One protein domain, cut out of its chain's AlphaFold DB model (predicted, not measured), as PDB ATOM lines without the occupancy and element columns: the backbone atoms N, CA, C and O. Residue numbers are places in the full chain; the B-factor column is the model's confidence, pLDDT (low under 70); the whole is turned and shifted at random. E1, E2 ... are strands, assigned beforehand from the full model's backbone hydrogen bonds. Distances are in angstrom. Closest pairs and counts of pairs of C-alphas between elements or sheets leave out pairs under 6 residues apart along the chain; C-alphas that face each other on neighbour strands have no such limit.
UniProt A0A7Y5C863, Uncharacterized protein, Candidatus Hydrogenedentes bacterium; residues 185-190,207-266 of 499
ATOM      1  N   MET A 185      39.556   4.298   9.243       87.56
ATOM      2  CA  MET A 185      38.913   3.969  10.517       87.56
ATOM      3  C   MET A 185      37.542   3.337  10.266       87.56
ATOM      4  O   MET A 185      36.775   3.824   9.431       87.56
ATOM      5  N   SER A 186      37.209   2.303  11.031       83.81
ATOM      6  CA  SER A 186      35.897   1.665  11.036       83.81
ATOM      7  C   SER A 186      35.123   2.034  12.301       83.81
ATOM      8  O   SER A 186      35.693   2.327  13.353       83.81
ATOM      9  N   ALA A 187      33.795   2.071  12.201       83.50
ATOM     10  CA  ALA A 187      32.946   2.262  13.368       83.50
ATOM     11  C   ALA A 187      32.848   0.942  14.138       83.50
ATOM     12  O   ALA A 187      32.258  -0.020  13.653       83.50
ATOM     13  N   TYR A 188      33.382   0.916  15.352       81.88
ATOM     14  CA  TYR A 188      33.261  -0.204  16.267       81.88
ATOM     15  C   TYR A 188      32.201   0.085  17.316       81.88
ATOM     16  O   TYR A 188      32.234   1.092  18.031       81.88
ATOM     17  N   VAL A 189      31.242  -0.830  17.398       79.44
ATOM     18  CA  VAL A 189      30.241  -0.840  18.455       79.44
ATOM     19  C   VAL A 189      30.606  -1.980  19.398       79.44
ATOM     20  O   VAL A 189      30.342  -3.138  19.059       79.44
ATOM     21  N   PRO A 190      31.217  -1.687  20.557       76.75
ATOM     22  CA  PRO A 190      31.509  -2.713  21.547       76.75
ATOM     23  C   PRO A 190      30.226  -3.464  21.938       76.75
ATOM     24  O   PRO A 190      29.138  -2.872  21.936       76.75
ATOM     25  N   LEU A 207      35.330   5.248  16.640       84.44
ATOM     26  CA  LEU A 207      36.123   5.008  15.440       84.44
ATOM     27  C   LEU A 207      37.389   4.283  15.875       84.44
ATOM     28  O   LEU A 207      38.134   4.798  16.706       84.44
ATOM     29  N   VAL A 208      37.601   3.090  15.338       84.00
ATOM     30  CA  VAL A 208      38.784   2.284  15.624       84.00
ATOM     31  C   VAL A 208      39.542   2.009  14.342       84.00
ATOM     32  O   VAL A 208      38.993   2.013  13.239       84.00
ATOM     33  N   ARG A 209      40.830   1.755  14.507       86.19
ATOM     34  CA  ARG A 209      41.700   1.228  13.473       86.19
ATOM     35  C   ARG A 209      42.472   0.088  14.111       86.19
ATOM     36  O   ARG A 209      43.113   0.297  15.134       86.19
ATOM     37  N   MET A 210      42.373  -1.096  13.524       85.25
ATOM     38  CA  MET A 210      43.140  -2.264  13.942       85.25
ATOM     39  C   MET A 210      43.936  -2.734  12.736       85.25
ATOM     40  O   MET A 210      43.355  -3.054  11.698       85.25
ATOM     41  N   SER A 211      45.255  -2.708  12.863       89.38
ATOM     42  CA  SER A 211      46.165  -3.154  11.821       89.38
ATOM     43  C   SER A 211      47.468  -3.633  12.430       89.38
ATOM     44  O   SER A 211      47.961  -2.991  13.358       89.38
ATOM     45  N   ASP A 212      48.041  -4.678  11.847       89.69
ATOM     46  CA  ASP A 212      49.412  -5.091  12.121       89.69
ATOM     47  C   ASP A 212      50.326  -4.434  11.084       89.69
ATOM     48  O   ASP A 212      49.987  -4.346   9.896       89.69
ATOM     49  N   ILE A 213      51.461  -3.919  11.545       91.00
ATOM     50  CA  ILE A 213      52.438  -3.222  10.712       91.00
ATOM     51  C   ILE A 213      53.764  -3.943  10.890       91.00
ATOM     52  O   ILE A 213      54.270  -4.040  12.003       91.00
ATOM     53  N   GLU A 214      54.315  -4.428   9.786       91.62
ATOM     54  CA  GLU A 214      55.633  -5.053   9.747       91.62
ATOM     55  C   GLU A 214      56.540  -4.192   8.872       91.62
ATOM     56  O   GLU A 214      56.213  -3.909   7.715       91.62
ATOM     57  N   ILE A 215      57.662  -3.753   9.435       92.19
ATOM     58  CA  ILE A 215      58.677  -2.977   8.727       92.19
ATOM     59  C   ILE A 215      59.886  -3.880   8.539       92.19
ATOM     60  O   ILE A 215      60.381  -4.484   9.484       92.19
ATOM     61  N   SER A 216      60.338  -3.976   7.297       90.00
ATOM     62  CA  SER A 216      61.518  -4.736   6.898       90.00
ATOM     63  C   SER A 216      62.437  -3.838   6.085       90.00
ATOM     64  O   SER A 216      61.987  -2.822   5.553       90.00
ATOM     65  N   ALA A 217      63.685  -4.266   5.887       87.19
ATOM     66  CA  ALA A 217      64.658  -3.520   5.089       87.19
ATOM     67  C   ALA A 217      64.139  -3.128   3.695       87.19
ATOM     68  O   ALA A 217      64.518  -2.095   3.181       87.19
ATOM     69  N   ASN A 218      63.258  -3.920   3.070       89.94
ATOM     70  CA  ASN A 218      62.826  -3.674   1.686       89.94
ATOM     71  C   ASN A 218      61.417  -3.077   1.563       89.94
ATOM     72  O   ASN A 218      60.975  -2.741   0.460       89.94
ATOM     73  N   GLY A 219      60.651  -3.006   2.650       93.31
ATOM     74  CA  GLY A 219      59.271  -2.547   2.566       93.31
ATOM     75  C   GLY A 219      58.475  -2.664   3.851       93.31
ATOM     76  O   GLY A 219      58.921  -3.235   4.846       93.31
ATOM     77  N   VAL A 220      57.251  -2.153   3.773       95.00
ATOM     78  CA  VAL A 220      56.290  -2.109   4.871       95.00
ATOM     79  C   VAL A 220      55.053  -2.908   4.490       95.00
ATOM     80  O   VAL A 220      54.452  -2.662   3.439       95.00
ATOM     81  N   ARG A 221      54.653  -3.853   5.339       94.81
ATOM     82  CA  ARG A 221      53.374  -4.563   5.223       94.81
ATOM     83  C   ARG A 221      52.369  -3.960   6.180       94.81
ATOM     84  O   ARG A 221      52.664  -3.751   7.354       94.81
ATOM     85  N   VAL A 222      51.166  -3.726   5.672       95.12
ATOM     86  CA  VAL A 222      50.024  -3.276   6.462       95.12
ATOM     87  C   VAL A 222      48.915  -4.296   6.318       95.12
ATOM     88  O   VAL A 222      48.346  -4.500   5.244       95.12
ATOM     89  N   ALA A 223      48.616  -4.938   7.429       93.50
ATOM     90  CA  ALA A 223      47.659  -6.009   7.551       93.50
ATOM     91  C   ALA A 223      46.438  -5.528   8.319       93.50
ATOM     92  O   ALA A 223      46.583  -4.964   9.397       93.50
ATOM     93  N   TYR A 224      45.232  -5.740   7.802       93.19
ATOM     94  CA  TYR A 224      44.021  -5.271   8.473       93.19
ATOM     95  C   TYR A 224      42.772  -6.046   8.052       93.19
ATOM     96  O   TYR A 224      42.769  -6.818   7.091       93.19
ATOM     97  N   GLU A 225      41.692  -5.853   8.801       91.44
ATOM     98  CA  GLU A 225      40.367  -6.361   8.453       91.44
ATOM     99  C   GLU A 225      39.738  -5.452   7.383       91.44
ATOM    100  O   GLU A 225      39.472  -4.280   7.640       91.44
ATOM    101  N   ASP A 226      39.567  -5.970   6.160       84.38
ATOM    102  CA  ASP A 226      39.160  -5.193   4.975       84.38
ATOM    103  C   ASP A 226      37.683  -4.794   5.056       84.38
ATOM    104  O   ASP A 226      37.331  -3.632   4.863       84.38
ATOM    105  N   GLU A 227      36.817  -5.765   5.368       71.69
ATOM    106  CA  GLU A 227      35.369  -5.589   5.473       71.69
ATOM    107  C   GLU A 227      34.762  -6.569   6.494       71.69
ATOM    108  O   GLU A 227      34.988  -7.785   6.424       71.69
ATOM    109  N   ASP A 228      33.895  -6.045   7.369       66.19
ATOM    110  CA  ASP A 228      32.892  -6.831   8.092       66.19
ATOM    111  C   ASP A 228      31.875  -7.362   7.068       66.19
ATOM    112  O   ASP A 228      30.873  -6.712   6.754       66.19
ATOM    113  N   VAL A 229      32.127  -8.550   6.510       70.25
ATOM    114  CA  VAL A 229      31.185  -9.192   5.576       70.25
ATOM    115  C   VAL A 229      29.863  -9.455   6.303       70.25
ATOM    116  O   VAL A 229      28.783  -9.207   5.769       70.25
ATOM    117  N   THR A 230      29.951  -9.935   7.549       77.06
ATOM    118  CA  THR A 230      28.845 -10.071   8.508       77.06
ATOM    119  C   THR A 230      29.390 -10.058   9.944       77.06
ATOM    120  O   THR A 230      30.577 -10.250  10.155       77.06
ATOM    121  N   LYS A 231      28.526  -9.997  10.971       79.12
ATOM    122  CA  LYS A 231      28.948 -10.142  12.387       79.12
ATOM    123  C   LYS A 231      29.706 -11.444  12.713       79.12
ATOM    124  O   LYS A 231      30.321 -11.549  13.770       79.12
ATOM    125  N   THR A 232      29.583 -12.465  11.869       86.19
ATOM    126  CA  THR A 232      30.165 -13.798  12.079       86.19
ATOM    127  C   THR A 232      31.233 -14.143  11.053       86.19
ATOM    128  O   THR A 232      31.782 -15.238  11.110       86.19
ATOM    129  N   ALA A 233      31.500 -13.260  10.091       91.62
ATOM    130  CA  ALA A 233      32.417 -13.540   9.003       91.62
ATOM    131  C   ALA A 233      33.148 -12.277   8.571       91.62
ATOM    132  O   ALA A 233      32.520 -11.241   8.358       91.62
ATOM    133  N   LYS A 234      34.453 -12.402   8.379       92.06
ATOM    134  CA  LYS A 234      35.343 -11.304   8.034       92.06
ATOM    135  C   LYS A 234      36.300 -11.689   6.923       92.06
ATOM    136  O   LYS A 234      36.481 -12.867   6.608       92.06
ATOM    137  N   ARG A 235      36.904 -10.670   6.327       94.69
ATOM    138  CA  ARG A 235      37.963 -10.804   5.333       94.69
ATOM    139  C   ARG A 235      39.144  -9.947   5.753       94.69
ATOM    140  O   ARG A 235      38.973  -8.787   6.116       94.69
ATOM    141  N   PHE A 236      40.335 -10.507   5.638       95.31
ATOM    142  CA  PHE A 236      41.577  -9.789   5.865       95.31
ATOM    143  C   PHE A 236      42.175  -9.307   4.547       95.31
ATOM    144  O   PHE A 236      41.985  -9.922   3.490       95.31
ATOM    145  N   ARG A 237      42.931  -8.218   4.627       95.44
ATOM    146  CA  ARG A 237      43.737  -7.676   3.542       95.44
ATOM    147  C   ARG A 237      45.147  -7.377   4.032       95.44
ATOM    148  O   ARG A 237      45.356  -7.024   5.190       95.44
ATOM    149  N   GLU A 238      46.105  -7.567   3.141       95.88
ATOM    150  CA  GLU A 238      47.497  -7.173   3.309       95.88
ATOM    151  C   GLU A 238      47.910  -6.309   2.134       95.88
ATOM    152  O   GLU A 238      47.767  -6.728   0.986       95.88
ATOM    153  N   ASP A 239      48.444  -5.134   2.425       96.19
ATOM    154  CA  ASP A 239      49.058  -4.263   1.439       96.19
ATOM    155  C   ASP A 239      50.562  -4.177   1.718       96.19
ATOM    156  O   ASP A 239      50.974  -3.969   2.857       96.19
ATOM    157  N   TYR A 240      51.379  -4.324   0.677       96.25
ATOM    158  CA  TYR A 240      52.833  -4.189   0.759       96.25
ATOM    159  C   TYR A 240      53.293  -2.947   0.001       96.25
ATOM    160  O   TYR A 240      52.942  -2.750  -1.167       96.25
ATOM    161  N   TYR A 241      54.107  -2.128   0.653       96.38
ATOM    162  CA  TYR A 241      54.687  -0.904   0.118       96.38
ATOM    163  C   TYR A 241      56.200  -1.078   0.051       96.38
ATOM    164  O   TYR A 241      56.824  -1.423   1.051       96.38
ATOM    165  N   ALA A 242      56.790  -0.857  -1.122       94.94
ATOM    166  CA  ALA A 242      58.239  -0.957  -1.273       94.94
ATOM    167  C   ALA A 242      58.904   0.324  -0.756       94.94
ATOM    168  O   ALA A 242      58.379   1.415  -0.993       94.94
ATOM    169  N   ILE A 243      60.049   0.187  -0.093       92.88
ATOM    170  CA  ILE A 243      60.881   1.318   0.326       92.88
ATOM    171  C   ILE A 243      61.766   1.773  -0.849       92.88
ATOM    172  O   ILE A 243      62.395   0.961  -1.530       92.88
ATOM    173  N   ASP A 244      61.810   3.081  -1.115       89.38
ATOM    174  CA  ASP A 244      62.702   3.690  -2.107       89.38
ATOM    175  C   ASP A 244      64.057   4.051  -1.478       89.38
ATOM    176  O   ASP A 244      64.278   5.145  -0.947       89.38
ATOM    177  N   HIS A 245      65.012   3.131  -1.600       82.62
ATOM    178  CA  HIS A 245      66.376   3.320  -1.105       82.62
ATOM    179  C   HIS A 245      67.164   4.421  -1.828       82.62
ATOM    180  O   HIS A 245      68.157   4.909  -1.289       82.62
ATOM    181  N   VAL A 246      66.736   4.887  -3.013       82.31
ATOM    182  CA  VAL A 246      67.418   6.003  -3.701       82.31
ATOM    183  C   VAL A 246      67.316   7.290  -2.878       82.31
ATOM    184  O   VAL A 246      68.175   8.168  -2.974       82.31
ATOM    185  N   LYS A 247      66.291   7.392  -2.030       77.75
ATOM    186  CA  LYS A 247      66.030   8.541  -1.166       77.75
ATOM    187  C   LYS A 247      66.245   8.210   0.310       77.75
ATOM    188  O   LYS A 247      65.469   8.649   1.153       77.75
ATOM    189  N   ARG A 248      67.313   7.454   0.600       78.12
ATOM    190  CA  ARG A 248      67.683   7.010   1.956       78.12
ATOM    191  C   ARG A 248      66.579   6.202   2.643       78.12
ATOM    192  O   ARG A 248      66.320   6.408   3.806       78.12
ATOM    193  N   GLY A 249      65.812   5.391   1.919       73.75
ATOM    194  CA  GLY A 249      64.805   4.512   2.531       73.75
ATOM    195  C   GLY A 249      63.598   5.200   3.201       73.75
ATOM    196  O   GLY A 249      62.704   4.532   3.707       73.75
ATOM    197  N   LEU A 250      63.514   6.532   3.171       85.88
ATOM    198  CA  LEU A 250      62.475   7.291   3.879       85.88
ATOM    199  C   LEU A 250      61.186   7.484   3.063       85.88
ATOM    200  O   LEU A 250      60.151   7.877   3.605       85.88
ATOM    201  N   GLU A 251      61.215   7.208   1.758       90.12
ATOM    202  CA  GLU A 251      60.028   7.253   0.902       90.12
ATOM    203  C   GLU A 251      59.500   5.847   0.599       90.12
ATOM    204  O   GLU A 251      60.263   4.929   0.314       90.12
ATOM    205  N   LEU A 252      58.172   5.697   0.606       92.06
ATOM    206  CA  LEU A 252      57.494   4.491   0.132       92.06
ATOM    207  C   LEU A 252      57.003   4.663  -1.303       92.06
ATOM    208  O   LEU A 252      56.755   5.774  -1.779       92.06
ATOM    209  N   SER A 253      56.753   3.536  -1.969       91.81
ATOM    210  CA  SER A 253      55.976   3.513  -3.202       91.81
ATOM    211  C   SER A 253      54.627   4.233  -3.008       91.81
ATOM    212  O   SER A 253      53.943   4.008  -2.007       91.81
ATOM    213  N   PRO A 254      54.178   5.064  -3.970       88.81
ATOM    214  CA  PRO A 254      52.979   5.901  -3.812       88.81
ATOM    215  C   PRO A 254      51.670   5.099  -3.710       88.81
ATOM    216  O   PRO A 254      50.622   5.643  -3.374       88.81
ATOM    217  N   SER A 255      51.722   3.810  -4.034       92.44
ATOM    218  CA  SER A 255      50.653   2.836  -3.851       92.44
ATOM    219  C   SER A 255      51.255   1.510  -3.397       92.44
ATOM    220  O   SER A 255      52.445   1.267  -3.615       92.44
ATOM    221  N   ALA A 256      50.424   0.631  -2.838       95.12
ATOM    222  CA  ALA A 256      50.825  -0.740  -2.556       95.12
ATOM    223  C   ALA A 256      51.322  -1.417  -3.848       95.12
ATOM    224  O   ALA A 256      50.659  -1.353  -4.888       95.12
ATOM    225  N   THR A 257      52.501  -2.031  -3.795       95.44
ATOM    226  CA  THR A 257      53.089  -2.786  -4.912       95.44
ATOM    227  C   THR A 257      52.461  -4.170  -5.043       95.44
ATOM    228  O   THR A 257      52.338  -4.689  -6.152       95.44
ATOM    229  N   SER A 258      51.976  -4.732  -3.932       95.31
ATOM    230  CA  SER A 258      51.087  -5.890  -3.922       95.31
ATOM    231  C   SER A 258      49.983  -5.729  -2.885       95.31
ATOM    232  O   SER A 258      50.174  -5.098  -1.848       95.31
ATOM    233  N   SER A 259      48.828  -6.326  -3.173       95.12
ATOM    234  CA  SER A 259      47.682  -6.377  -2.270       95.12
ATOM    235  C   SER A 259      47.076  -7.776  -2.311       95.12
ATOM    236  O   SER A 259      46.740  -8.275  -3.391       95.12
ATOM    237  N   VAL A 260      46.970  -8.423  -1.154       95.12
ATOM    238  CA  VAL A 260      46.453  -9.788  -1.000       95.12
ATOM    239  C   VAL A 260      45.224  -9.757  -0.103       95.12
ATOM    240  O   VAL A 260      45.169  -9.028   0.883       95.12
ATOM    241  N   ARG A 261      44.219 -10.564  -0.444       95.81
ATOM    242  CA  ARG A 261      42.993 -10.732   0.338       95.81
ATOM    243  C   ARG A 261      42.821 -12.185   0.731       95.81
ATOM    244  O   ARG A 261      43.084 -13.068  -0.084       95.81
ATOM    245  N   SER A 262      42.318 -12.405   1.939       96.81
ATOM    246  CA  SER A 262      41.870 -13.728   2.350       96.81
ATOM    247  C   SER A 262      40.533 -14.106   1.710       96.81
ATOM    248  O   SER A 262      39.741 -13.255   1.276       96.81
ATOM    249  N   GLU A 263      40.231 -15.399   1.739       96.75
ATOM    250  CA  GLU A 263      38.859 -15.883   1.678       96.75
ATOM    251  C   GLU A 263      38.028 -15.297   2.830       96.75
ATOM    252  O   GLU A 263      38.554 -14.776   3.821       96.75
ATOM    253  N   VAL A 264      36.701 -15.346   2.691       95.88
ATOM    254  CA  VAL A 264      35.811 -14.977   3.798       95.88
ATOM    255  C   VAL A 264      35.882 -16.077   4.849       95.88
ATOM    256  O   VAL A 264      35.521 -17.223   4.579       95.88
ATOM    257  N   VAL A 265      36.320 -15.716   6.047       95.62
ATOM    258  CA  VAL A 265      36.502 -16.637   7.166       95.62
ATOM    259  C   VAL A 265      35.590 -16.266   8.325       95.62
ATOM    260  O   VAL A 265      35.069 -15.159   8.405       95.62
ATOM    261  N   ASP A 266      35.369 -17.214   9.228       93.31
ATOM    262  CA  ASP A 266      34.625 -16.981  10.465       93.31
ATOM    263  C   ASP A 266      35.325 -15.920  11.347       93.31
ATOM    264  O   ASP A 266      36.551 -15.781  11.329       93.31
TER     265      ASP A 266
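What this domain is: This is residues 185 to 190 and 207 to 266 of the 499 residues of an uncharacterized protein of Candidatus Hydrogenedentes bacterium (UniProt A0A7Y5C863). A narrow twisted ribbon is built on the long hairpin E3 and E4, with shorter E2 and E5 along its edges and small E1 off the sheet. The 66 printed residues hold five named strands, all strand by class. The antiparallel sheet E2 - E3 - E4 - E5 is a meander, each strand the neighbour of the one before. The whole is loose, radius of gyration of the C-alphas 14.4 A, spanning 45 by 25 by 17 A.

Where its parts are: E1, residues 186 to 188, begins at C-alpha 186 (35.897, 1.665, 11.036) and spans 6.1 A. E2 is 211 to 216, 16.2 A; E3 219 to 230, 31.9 A; E4 233 to 244, 36.6 A; E5 258 to 261, 10.3 A, ending at (42.993, -10.732, 0.338).

How they stand to each other: E1 pairs with no named strand. Within hydrogen-bond range are N 214 and O 221 of hairpin E2 and E3, 3.0 A; N 222 and O 239 of E3 and E4, 2.8 A; N 238 and O 260 of hairpin E4 and E5, 2.8 A.

The domain as a whole: Residues 191 to 206 are cut out, the C-alphas of 190 and 207 being 10.9 A apart. The link E4 to E5 is long, 13 residues. Residue 228 has pLDDT under 70.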